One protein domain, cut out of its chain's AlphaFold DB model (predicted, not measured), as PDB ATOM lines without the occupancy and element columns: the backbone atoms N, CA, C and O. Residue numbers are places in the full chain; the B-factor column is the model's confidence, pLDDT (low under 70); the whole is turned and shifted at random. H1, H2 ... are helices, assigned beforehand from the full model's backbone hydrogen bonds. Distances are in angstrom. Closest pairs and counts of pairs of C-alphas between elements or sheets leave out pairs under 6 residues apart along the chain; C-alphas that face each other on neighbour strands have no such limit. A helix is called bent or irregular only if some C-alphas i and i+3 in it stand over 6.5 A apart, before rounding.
ATOM      1  N   GLU A   2     178.699 202.532 268.264       65.44
ATOM      2  CA  GLU A   2     179.063 203.609 269.198       65.44
ATOM      3  C   GLU A   2     180.549 203.551 269.584       65.44
ATOM      4  O   GLU A   2     181.256 204.536 269.413       65.44
ATOM      5  N   ALA A   3     181.076 202.361 269.902       79.25
ATOM      6  CA  ALA A   3     182.517 202.162 270.104       79.25
ATOM      7  C   ALA A   3     183.377 202.494 268.863       79.25
ATOM      8  O   ALA A   3     184.506 202.949 268.995       79.25
ATOM      9  N   SER A   4     182.841 202.307 267.652       84.12
ATOM     10  CA  SER A   4     183.552 202.631 266.404       84.12
ATOM     11  C   SER A   4     183.497 204.125 266.083       84.12
ATOM     12  O   SER A   4     184.441 204.644 265.505       84.12
ATOM     13  N   ILE A   5     182.409 204.810 266.447       86.00
ATOM     14  CA  ILE A   5     182.255 206.258 266.300       86.00
ATOM     15  C   ILE A   5     183.158 206.957 267.314       86.00
ATOM     16  O   ILE A   5     183.901 207.843 266.925       86.00
ATOM     17  N   LEU A   6     183.168 206.514 268.576       89.44
ATOM     18  CA  LEU A   6     184.078 207.043 269.595       89.44
ATOM     19  C   LEU A   6     185.546 206.830 269.213       89.44
ATOM     20  O   LEU A   6     186.326 207.770 269.312       89.44
ATOM     21  N   ALA A   7     185.912 205.645 268.710       88.00
ATOM     22  CA  ALA A   7     187.270 205.389 268.227       88.00
ATOM     23  C   ALA A   7     187.664 206.334 267.078       88.00
ATOM     24  O   ALA A   7     188.742 206.919 267.121       88.00
ATOM     25  N   LEU A   8     186.774 206.548 266.102       90.38
ATOM     26  CA  LEU A   8     187.013 207.492 265.006       90.38
ATOM     27  C   LEU A   8     187.092 208.944 265.492       90.38
ATOM     28  O   LEU A   8     187.926 209.698 265.003       90.38
ATOM     29  N   THR A   9     186.260 209.352 266.452       90.81
ATOM     30  CA  THR A   9     186.313 210.703 267.029       90.81
ATOM     31  C   THR A   9     187.630 210.929 267.768       90.81
ATOM     32  O   THR A   9     188.279 211.942 267.530       90.81
ATOM     33  N   ILE A  10     188.068 209.970 268.589       91.81
ATOM     34  CA  ILE A  10     189.353 210.034 269.302       91.81
ATOM     35  C   ILE A  10     190.517 210.081 268.308       91.81
ATOM     36  O   ILE A  10     191.432 210.883 268.471       91.81
ATOM     37  N   GLU A  11     190.482 209.261 267.254       91.62
ATOM     38  CA  GLU A  11     191.512 209.257 266.214       91.62
ATOM     39  C   GLU A  11     191.561 210.595 265.457       91.62
ATOM     40  O   GLU A  11     192.641 211.133 265.211       91.62
ATOM     41  N   LEU A  12     190.405 211.186 265.139       90.44
ATOM     42  CA  LEU A  12     190.322 212.503 264.502       90.44
ATOM     43  C   LEU A  12     190.822 213.627 265.416       90.44
ATOM     44  O   LEU A  12     191.543 214.510 264.949       90.44
ATOM     45  N   GLU A  13     190.470 213.608 266.702       93.19
ATOM     46  CA  GLU A  13     190.952 214.585 267.683       93.19
ATOM     47  C   GLU A  13     192.461 214.465 267.907       93.19
ATOM     48  O   GLU A  13     193.160 215.478 267.927       93.19
ATOM     49  N   TYR A  14     192.978 213.238 267.990       93.25
ATOM     50  CA  TYR A  14     194.409 212.975 268.082       93.25
ATOM     51  C   TYR A  14     195.154 213.500 266.851       93.25
ATOM     52  O   TYR A  14     196.110 214.265 266.986       93.25
ATOM     53  N   ASN A  15     194.685 213.160 265.648       90.25
ATOM     54  CA  ASN A  15     195.293 213.627 264.403       90.25
ATOM     55  C   ASN A  15     195.273 215.157 264.311       90.25
ATOM     56  O   ASN A  15     196.282 215.770 263.962       90.25
ATOM     57  N   ARG A  16     194.165 215.791 264.712       90.62
ATOM     58  CA  ARG A  16     194.065 217.251 264.785       90.62
ATOM     59  C   ARG A  16     195.068 217.847 265.773       90.62
ATOM     60  O   ARG A  16     195.713 218.835 265.439       90.62
ATOM     61  N   ALA A  17     195.232 217.262 266.959       90.06
ATOM     62  CA  ALA A  17     196.201 217.732 267.948       90.06
ATOM     63  C   ALA A  17     197.646 217.629 267.427       90.06
ATOM     64  O   ALA A  17     198.429 218.572 267.572       90.06
ATOM     65  N   VAL A  18     197.986 216.525 266.752       92.62
ATOM     66  CA  VAL A  18     199.303 216.329 266.125       92.62
ATOM     67  C   VAL A  18     199.555 217.368 265.026       92.62
ATOM     68  O   VAL A  18     200.630 217.976 264.989       92.62
ATOM     69  N   GLU A  19     198.571 217.621 264.159       89.69
ATOM     70  CA  GLU A  19     198.655 218.664 263.130       89.69
ATOM     71  C   GLU A  19     198.813 220.061 263.744       89.69
ATOM     72  O   GLU A  19     199.661 220.844 263.306       89.69
ATOM     73  N   GLU A  20     198.031 220.385 264.777       89.44
ATOM     74  CA  GLU A  20     198.108 221.668 265.474       89.44
ATOM     75  C   GLU A  20     199.485 221.888 266.107       89.44
ATOM     76  O   GLU A  20     200.052 222.976 265.973       89.44
ATOM     77  N   ASP A  21     200.076 220.867 266.722       92.12
ATOM     78  CA  ASP A  21     201.422 220.945 267.287       92.12
ATOM     79  C   ASP A  21     202.502 221.079 266.212       92.12
ATOM     80  O   ASP A  21     203.458 221.849 266.377       92.12
ATOM     81  N   GLN A  22     202.350 220.400 265.074       92.69
ATOM     82  CA  GLN A  22     203.246 220.587 263.937       92.69
ATOM     83  C   GLN A  22     203.153 222.020 263.389       92.69
ATOM     84  O   GLN A  22     204.184 222.646 263.119       92.69
ATOM     85  N   ILE A  23     201.942 222.576 263.292       87.75
ATOM     86  CA  ILE A  23     201.712 223.963 262.882       87.75
ATOM     87  C   ILE A  23     202.321 224.932 263.902       87.75
ATOM     88  O   ILE A  23     203.040 225.845 263.501       87.75
ATOM     89  N   LYS A  24     202.121 224.732 265.212       89.81
ATOM     90  CA  LYS A  24     202.742 225.561 266.262       89.81
ATOM     91  C   LYS A  24     204.266 225.541 266.161       89.81
ATOM     92  O   LYS A  24     204.887 226.601 266.220       89.81
ATOM     93  N   LYS A  25     204.876 224.373 265.929       92.44
ATOM     94  CA  LYS A  25     206.329 224.246 265.705       92.44
ATOM     95  C   LYS A  25     206.791 225.036 264.480       92.44
ATOM     96  O   LYS A  25     207.831 225.690 264.540       92.44
ATOM     97  N   GLN A  26     206.039 225.008 263.378       88.81
ATOM     98  CA  GLN A  26     206.355 225.805 262.187       88.81
ATOM     99  C   GLN A  26     206.203 227.311 262.448       88.81
ATOM    100  O   GLN A  26     207.100 228.084 262.116       88.81
ATOM    101  N   LEU A  27     205.112 227.728 263.096       86.56
ATOM    102  CA  LEU A  27     204.840 229.126 263.442       86.56
ATOM    103  C   LEU A  27     205.866 229.690 264.434       86.56
ATOM    104  O   LEU A  27     206.262 230.848 264.313       86.56
ATOM    105  N   GLY A  28     206.353 228.869 265.369       87.56
ATOM    106  CA  GLY A  28     207.380 229.238 266.344       87.56
ATOM    107  C   GLY A  28     208.739 229.592 265.730       87.56
ATOM    108  O   GLY A  28     209.530 230.281 266.375       87.56
ATOM    109  N   LYS A  29     209.003 229.195 264.475       91.44
ATOM    110  CA  LYS A  29     210.200 229.619 263.727       91.44
ATOM    111  C   LYS A  29     210.124 231.083 263.284       91.44
ATOM    112  O   LYS A  29     211.157 231.696 263.035       91.44
ATOM    113  N   HIS A  30     208.922 231.654 263.184       86.31
ATOM    114  CA  HIS A  30     208.729 233.048 262.799       86.31
ATOM    115  C   HIS A  30     208.677 233.945 264.048       86.31
ATOM    116  O   HIS A  30     207.930 233.636 264.979       86.31
ATOM    117  N   PRO A  31     209.372 235.100 264.094       86.69
ATOM    118  CA  PRO A  31     209.427 235.947 265.293       86.69
ATOM    119  C   PRO A  31     208.045 236.429 265.763       86.69
ATOM    120  O   PRO A  31     207.805 236.576 266.957       86.69
ATOM    121  N   ILE A  32     207.113 236.642 264.831       85.94
ATOM    122  CA  ILE A  32     205.719 237.009 265.146       85.94
ATOM    123  C   ILE A  32     204.932 235.811 265.636       85.94
ATOM    124  O   ILE A  32     204.206 235.941 266.611       85.94
ATOM    125  N   GLY A  33     205.079 234.663 264.968       87.94
ATOM    126  CA  GLY A  33     204.401 233.445 265.386       87.94
ATOM    127  C   GLY A  33     204.805 233.092 266.812       87.94
ATOM    128  O   GLY A  33     203.940 232.844 267.637       87.94
ATOM    129  N   LYS A  34     206.091 233.235 267.151       92.44
ATOM    130  CA  LYS A  34     206.600 233.092 268.519       92.44
ATOM    131  C   LYS A  34     205.956 234.071 269.510       92.44
ATOM    132  O   LYS A  34     205.517 233.636 270.570       92.44
ATOM    133  N   LYS A  35     205.871 235.367 269.179       92.38
ATOM    134  CA  LYS A  35     205.221 236.374 270.045       92.38
ATOM    135  C   LYS A  35     203.732 236.086 270.248       92.38
ATOM    136  O   LYS A  35     203.265 236.135 271.378       92.38
ATOM    137  N   LEU A  36     203.011 235.760 269.176       91.06
ATOM    138  CA  LEU A  36     201.572 235.505 269.230       91.06
ATOM    139  C   LEU A  36     201.234 234.185 269.939       91.06
ATOM    140  O   LEU A  36     200.267 234.130 270.696       91.06
ATOM    141  N   LEU A  37     202.056 233.146 269.754       91.94
ATOM    142  CA  LEU A  37     201.956 231.902 270.523       91.94
ATOM    143  C   LEU A  37     202.186 232.156 272.018       91.94
ATOM    144  O   LEU A  37     201.446 231.620 272.836       91.94
ATOM    145  N   ALA A  38     203.159 233.001 272.379       92.88
ATOM    146  CA  ALA A  38     203.421 233.357 273.776       92.88
ATOM    147  C   ALA A  38     202.256 234.126 274.427       92.88
ATOM    148  O   ALA A  38     202.027 233.981 275.622       92.88
ATOM    149  N   THR A  39     201.489 234.896 273.649       93.75
ATOM    150  CA  THR A  39     200.261 235.568 274.114       93.75
ATOM    151  C   THR A  39     199.019 234.669 274.109       93.75
ATOM    152  O   THR A  39     197.930 235.148 274.406       93.75
ATOM    153  N   GLY A  40     199.146 233.388 273.745       92.44
ATOM    154  CA  GLY A  40     198.018 232.452 273.694       92.44
ATOM    155  C   GLY A  40     197.057 232.669 272.519       92.44
ATOM    156  O   GLY A  40     195.915 232.220 272.577       92.44
ATOM    157  N   ALA A  41     197.485 233.348 271.446       91.31
ATOM    158  CA  ALA A  41     196.643 233.546 270.267       91.31
ATOM    159  C   ALA A  41     196.353 232.207 269.567       91.31
ATOM    160  O   ALA A  41     197.235 231.356 269.417       91.31
ATOM    161  N   GLY A  42     195.117 232.028 269.094       92.88
ATOM    162  CA  GLY A  42     194.723 230.813 268.383       92.88
ATOM    163  C   GLY A  42     195.448 230.676 267.039       92.88
ATOM    164  O   GLY A  42     195.676 231.665 266.346       92.88
ATOM    165  N   ILE A  43     195.755 229.443 266.615       87.00
ATOM    166  CA  ILE A  43     196.424 229.156 265.327       87.00
ATOM    167  C   ILE A  43     195.797 229.912 264.132       87.00
ATOM    168  O   ILE A  43     196.565 230.446 263.325       87.00
ATOM    169  N   PRO A  44     194.455 230.015 263.992       89.19
ATOM    170  CA  PRO A  44     193.843 230.781 262.905       89.19
ATOM    171  C   PRO A  44     194.246 232.263 262.905       89.19
ATOM    172  O   PRO A  44     194.627 232.785 261.859       89.19
ATOM    173  N   GLN A  45     194.259 232.908 264.074       88.50
ATOM    174  CA  GLN A  45     194.636 234.319 264.229       88.50
ATOM    175  C   GLN A  45     196.109 234.543 263.872       88.50
ATOM    176  O   GLN A  45     196.462 235.528 263.227       88.50
ATOM    177  N   ILE A  46     196.985 233.601 264.241       87.00
ATOM    178  CA  ILE A  46     198.411 233.679 263.903       87.00
ATOM    179  C   ILE A  46     198.619 233.546 262.391       87.00
ATOM    180  O   ILE A  46     199.410 234.296 261.814       87.00
ATOM    181  N   LYS A  47     197.909 232.618 261.734       86.38
ATOM    182  CA  LYS A  47     197.961 232.457 260.270       86.38
ATOM    183  C   LYS A  47     197.500 233.726 259.550       86.38
ATOM    184  O   LYS A  47     198.142 234.143 258.588       86.38
ATOM    185  N   GLU A  48     196.422 234.344 260.022       87.94
ATOM    186  CA  GLU A  48     195.908 235.600 259.474       87.94
ATOM    187  C   GLU A  48     196.914 236.747 259.643       87.94
ATOM    188  O   GLU A  48     197.314 237.358 258.652       87.94
ATOM    189  N   ALA A  49     197.445 236.948 260.853       84.50
ATOM    190  CA  ALA A  49     198.438 237.987 261.131       84.50
ATOM    191  C   ALA A  49     199.728 237.830 260.302       84.50
ATOM    192  O   ALA A  49     200.318 238.818 259.854       84.50
ATOM    193  N   LEU A  50     200.181 236.591 260.071       86.56
ATOM    194  CA  LEU A  50     201.319 236.323 259.190       86.56
ATOM    195  C   LEU A  50     201.009 236.675 257.736       86.56
ATOM    196  O   LEU A  50     201.831 237.326 257.092       86.56
ATOM    197  N   ASN A  51     199.839 236.279 257.229       86.62
ATOM    198  CA  ASN A  51     199.415 236.605 255.868       86.62
ATOM    199  C   ASN A  51     199.302 238.115 255.651       86.62
ATOM    200  O   ASN A  51     199.739 238.614 254.614       86.62
ATOM    201  N   ASP A  52     198.757 238.845 256.619       85.88
ATOM    202  CA  ASP A  52     198.619 240.294 256.522       85.88
ATOM    203  C   ASP A  52     199.968 240.996 256.507       85.88
ATOM    204  O   ASP A  52     200.181 241.877 255.675       85.88
ATOM    205  N   ARG A  53     200.934 240.543 257.313       85.81
ATOM    206  CA  ARG A  53     202.294 241.081 257.229       85.81
ATOM    207  C   ARG A  53     202.990 240.716 255.922       85.81
ATOM    208  O   ARG A  53     203.698 241.547 255.365       85.81
ATOM    209  N   LEU A  54     202.778 239.509 255.399       86.38
ATOM    210  CA  LEU A  54     203.336 239.099 254.108       86.38
ATOM    211  C   LEU A  54     202.795 239.988 252.977       86.38
ATOM    212  O   LEU A  54     203.562 240.457 252.134       86.38
ATOM    213  N   LYS A  55     201.490 240.290 252.996       85.62
ATOM    214  CA  LYS A  55     200.868 241.271 252.094       85.62
ATOM    215  C   LYS A  55     201.429 242.672 252.317       85.62
ATOM    216  O   LYS A  55     201.735 243.356 251.344       85.62
ATOM    217  N   GLU A  56     201.589 243.102 253.564       86.12
ATOM    218  CA  GLU A  56     202.161 244.407 253.896       86.12
ATOM    219  C   GLU A  56     203.585 244.542 253.342       86.12
ATOM    220  O   GLU A  56     203.897 245.544 252.708       86.12
ATOM    221  N   ASP A  57     204.423 243.517 253.485       87.94
ATOM    222  CA  ASP A  57     205.799 243.511 252.991       87.94
ATOM    223  C   ASP A  57     205.874 243.441 251.458       87.94
ATOM    224  O   ASP A  57     206.761 244.042 250.847       87.94
ATOM    225  N   GLN A  58     204.932 242.754 250.804       87.31
ATOM    226  CA  GLN A  58     204.777 242.830 249.346       87.31
ATOM    227  C   GLN A  58     204.383 244.243 248.898       87.31
ATOM    228  O   GLN A  58     204.914 244.748 247.910       87.31
ATOM    229  N   ILE A  59     203.474 244.896 249.625       83.38
ATOM    230  CA  ILE A  59     203.045 246.265 249.326       83.38
ATOM    231  C   ILE A  59     204.184 247.253 249.581       83.38
ATOM    232  O   ILE A  59     204.407 248.119 248.742       83.38
ATOM    233  N   LYS A  60     204.957 247.094 250.663       87.75
ATOM    234  CA  LYS A  60     206.179 247.872 250.924       87.75
ATOM    235  C   LYS A  60     207.157 247.776 249.763       87.75
ATOM    236  O   LYS A  60     207.611 248.804 249.280       87.75
ATOM    237  N   ARG A  61     207.444 246.559 249.285       89.81
ATOM    238  CA  ARG A  61     208.334 246.343 248.134       89.81
ATOM    239  C   ARG A  61     207.839 247.083 246.892       89.81
ATOM    240  O   ARG A  61     208.579 247.886 246.336       89.81
ATOM    241  N   LYS A  62     206.561 246.919 246.541       87.69
ATOM    242  CA  LYS A  62     205.946 247.635 245.409       87.69
ATOM    243  C   LYS A  62     205.945 249.157 245.594       87.69
ATOM    244  O   LYS A  62     206.125 249.898 244.635       87.69
ATOM    245  N   LEU A  63     205.751 249.653 246.817       87.25
ATOM    246  CA  LEU A  63     205.820 251.086 247.116       87.25
ATOM    247  C   LEU A  63     207.248 251.626 246.998       87.25
ATOM    248  O   LEU A  63     207.417 252.745 246.525       87.25
ATOM    249  N   LEU A  64     208.263 250.852 247.390       89.25
ATOM    250  CA  LEU A  64     209.671 251.229 247.233       89.25
ATOM    251  C   LEU A  64     210.090 251.278 245.758       89.25
ATOM    252  O   LEU A  64     210.926 252.100 245.389       89.25
ATOM    253  N   GLU A  65     209.496 250.455 244.898       91.75
ATOM    254  CA  GLU A  65     209.734 250.523 243.451       91.75
ATOM    255  C   GLU A  65     209.251 251.866 242.870       91.75
ATOM    256  O   GLU A  65     209.932 252.473 242.039       91.75
ATOM    257  N   LEU A  66     208.140 252.406 243.383       88.94
ATOM    258  CA  LEU A  66     207.559 253.667 242.924       88.94
ATOM    259  C   LEU A  66     208.285 254.898 243.517       88.94
ATOM    260  O   LEU A  66     208.416 255.013 244.738       88.94
TER     261      LEU A  66
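This is residues 2 to 66 of the 312 residues of an uncharacterized protein of Heterobasidion irregulare (strain TC 32-1) (UniProt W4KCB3). Two long helices, H1 and H3, meet near their inner ends and reach out from there to opposite sides like a V opened very wide; short H2 packs at the joint, where a small body is formed and from which two arms stick out, residues 2 to 19 of H1 and residues 54 to 66, of which 54 to 65 belong to H3. The printed part has 65 residues with three named helices, H1, H2 and H3 along the chain, and no named strand: all helix. It is extended, with a radius of gyration of the C-alphas of 17.4 A, and spans 63 by 22 by 15 A, the arms making the length.

Find C-alpha 2 at (179.063, 203.609, 269.198); from there the longest helix, H1, residues 2 to 27, runs 36.7 A to C-alpha 27 at (204.840, 229.126, 263.442). H3, residues 43 to 65, runs 33.4 A and ends with C-alpha 65 at (209.734, 250.523, 243.451). Between them look for H2, residues 31 to 38, 10.7 A long.

Start at the inner end of H1, where its residues 20 to 27 alone touch H3, through residues 43 to 46 of H3 alone; the closest C-alphas, of Lys 24 and Ile 43, are 7.3 A apart. The two run the same way at a shallow tilt of 33 degrees, only just short of steep. H1 only just touches H2, with 3 pairs of C-alphas within 8 A, through residues 24 to 27 of H1 alone; the closest are Leu 27 and Gly 33, 4.8 A, at a steep tilt of 45 degrees, opposite ways. H2 and H3 form a helical hairpin, two successive helices running opposite ways, at a shallow tilt of 23 degrees; residues 46 to 50 of H3 alone touch H2, and the closest C-alphas, of Gly 33 and Ile 46, are 6.2 A apart. In H1, H2 and H3 every O i to N i+4 pair is within hydrogen-bond range.

Look from Ala 3 to Leu 66 for the two C-alphas farthest apart, 63.4 A. The printed part has no cut, and the links H1 to H2 and H2 to H3 are tight. Without the stretches that stand free, the body of 34 residues spans 22 by 16 by 15 A. The mean pLDDT of the printed part is 88.6, and residue 2 alone is under 70 in this model.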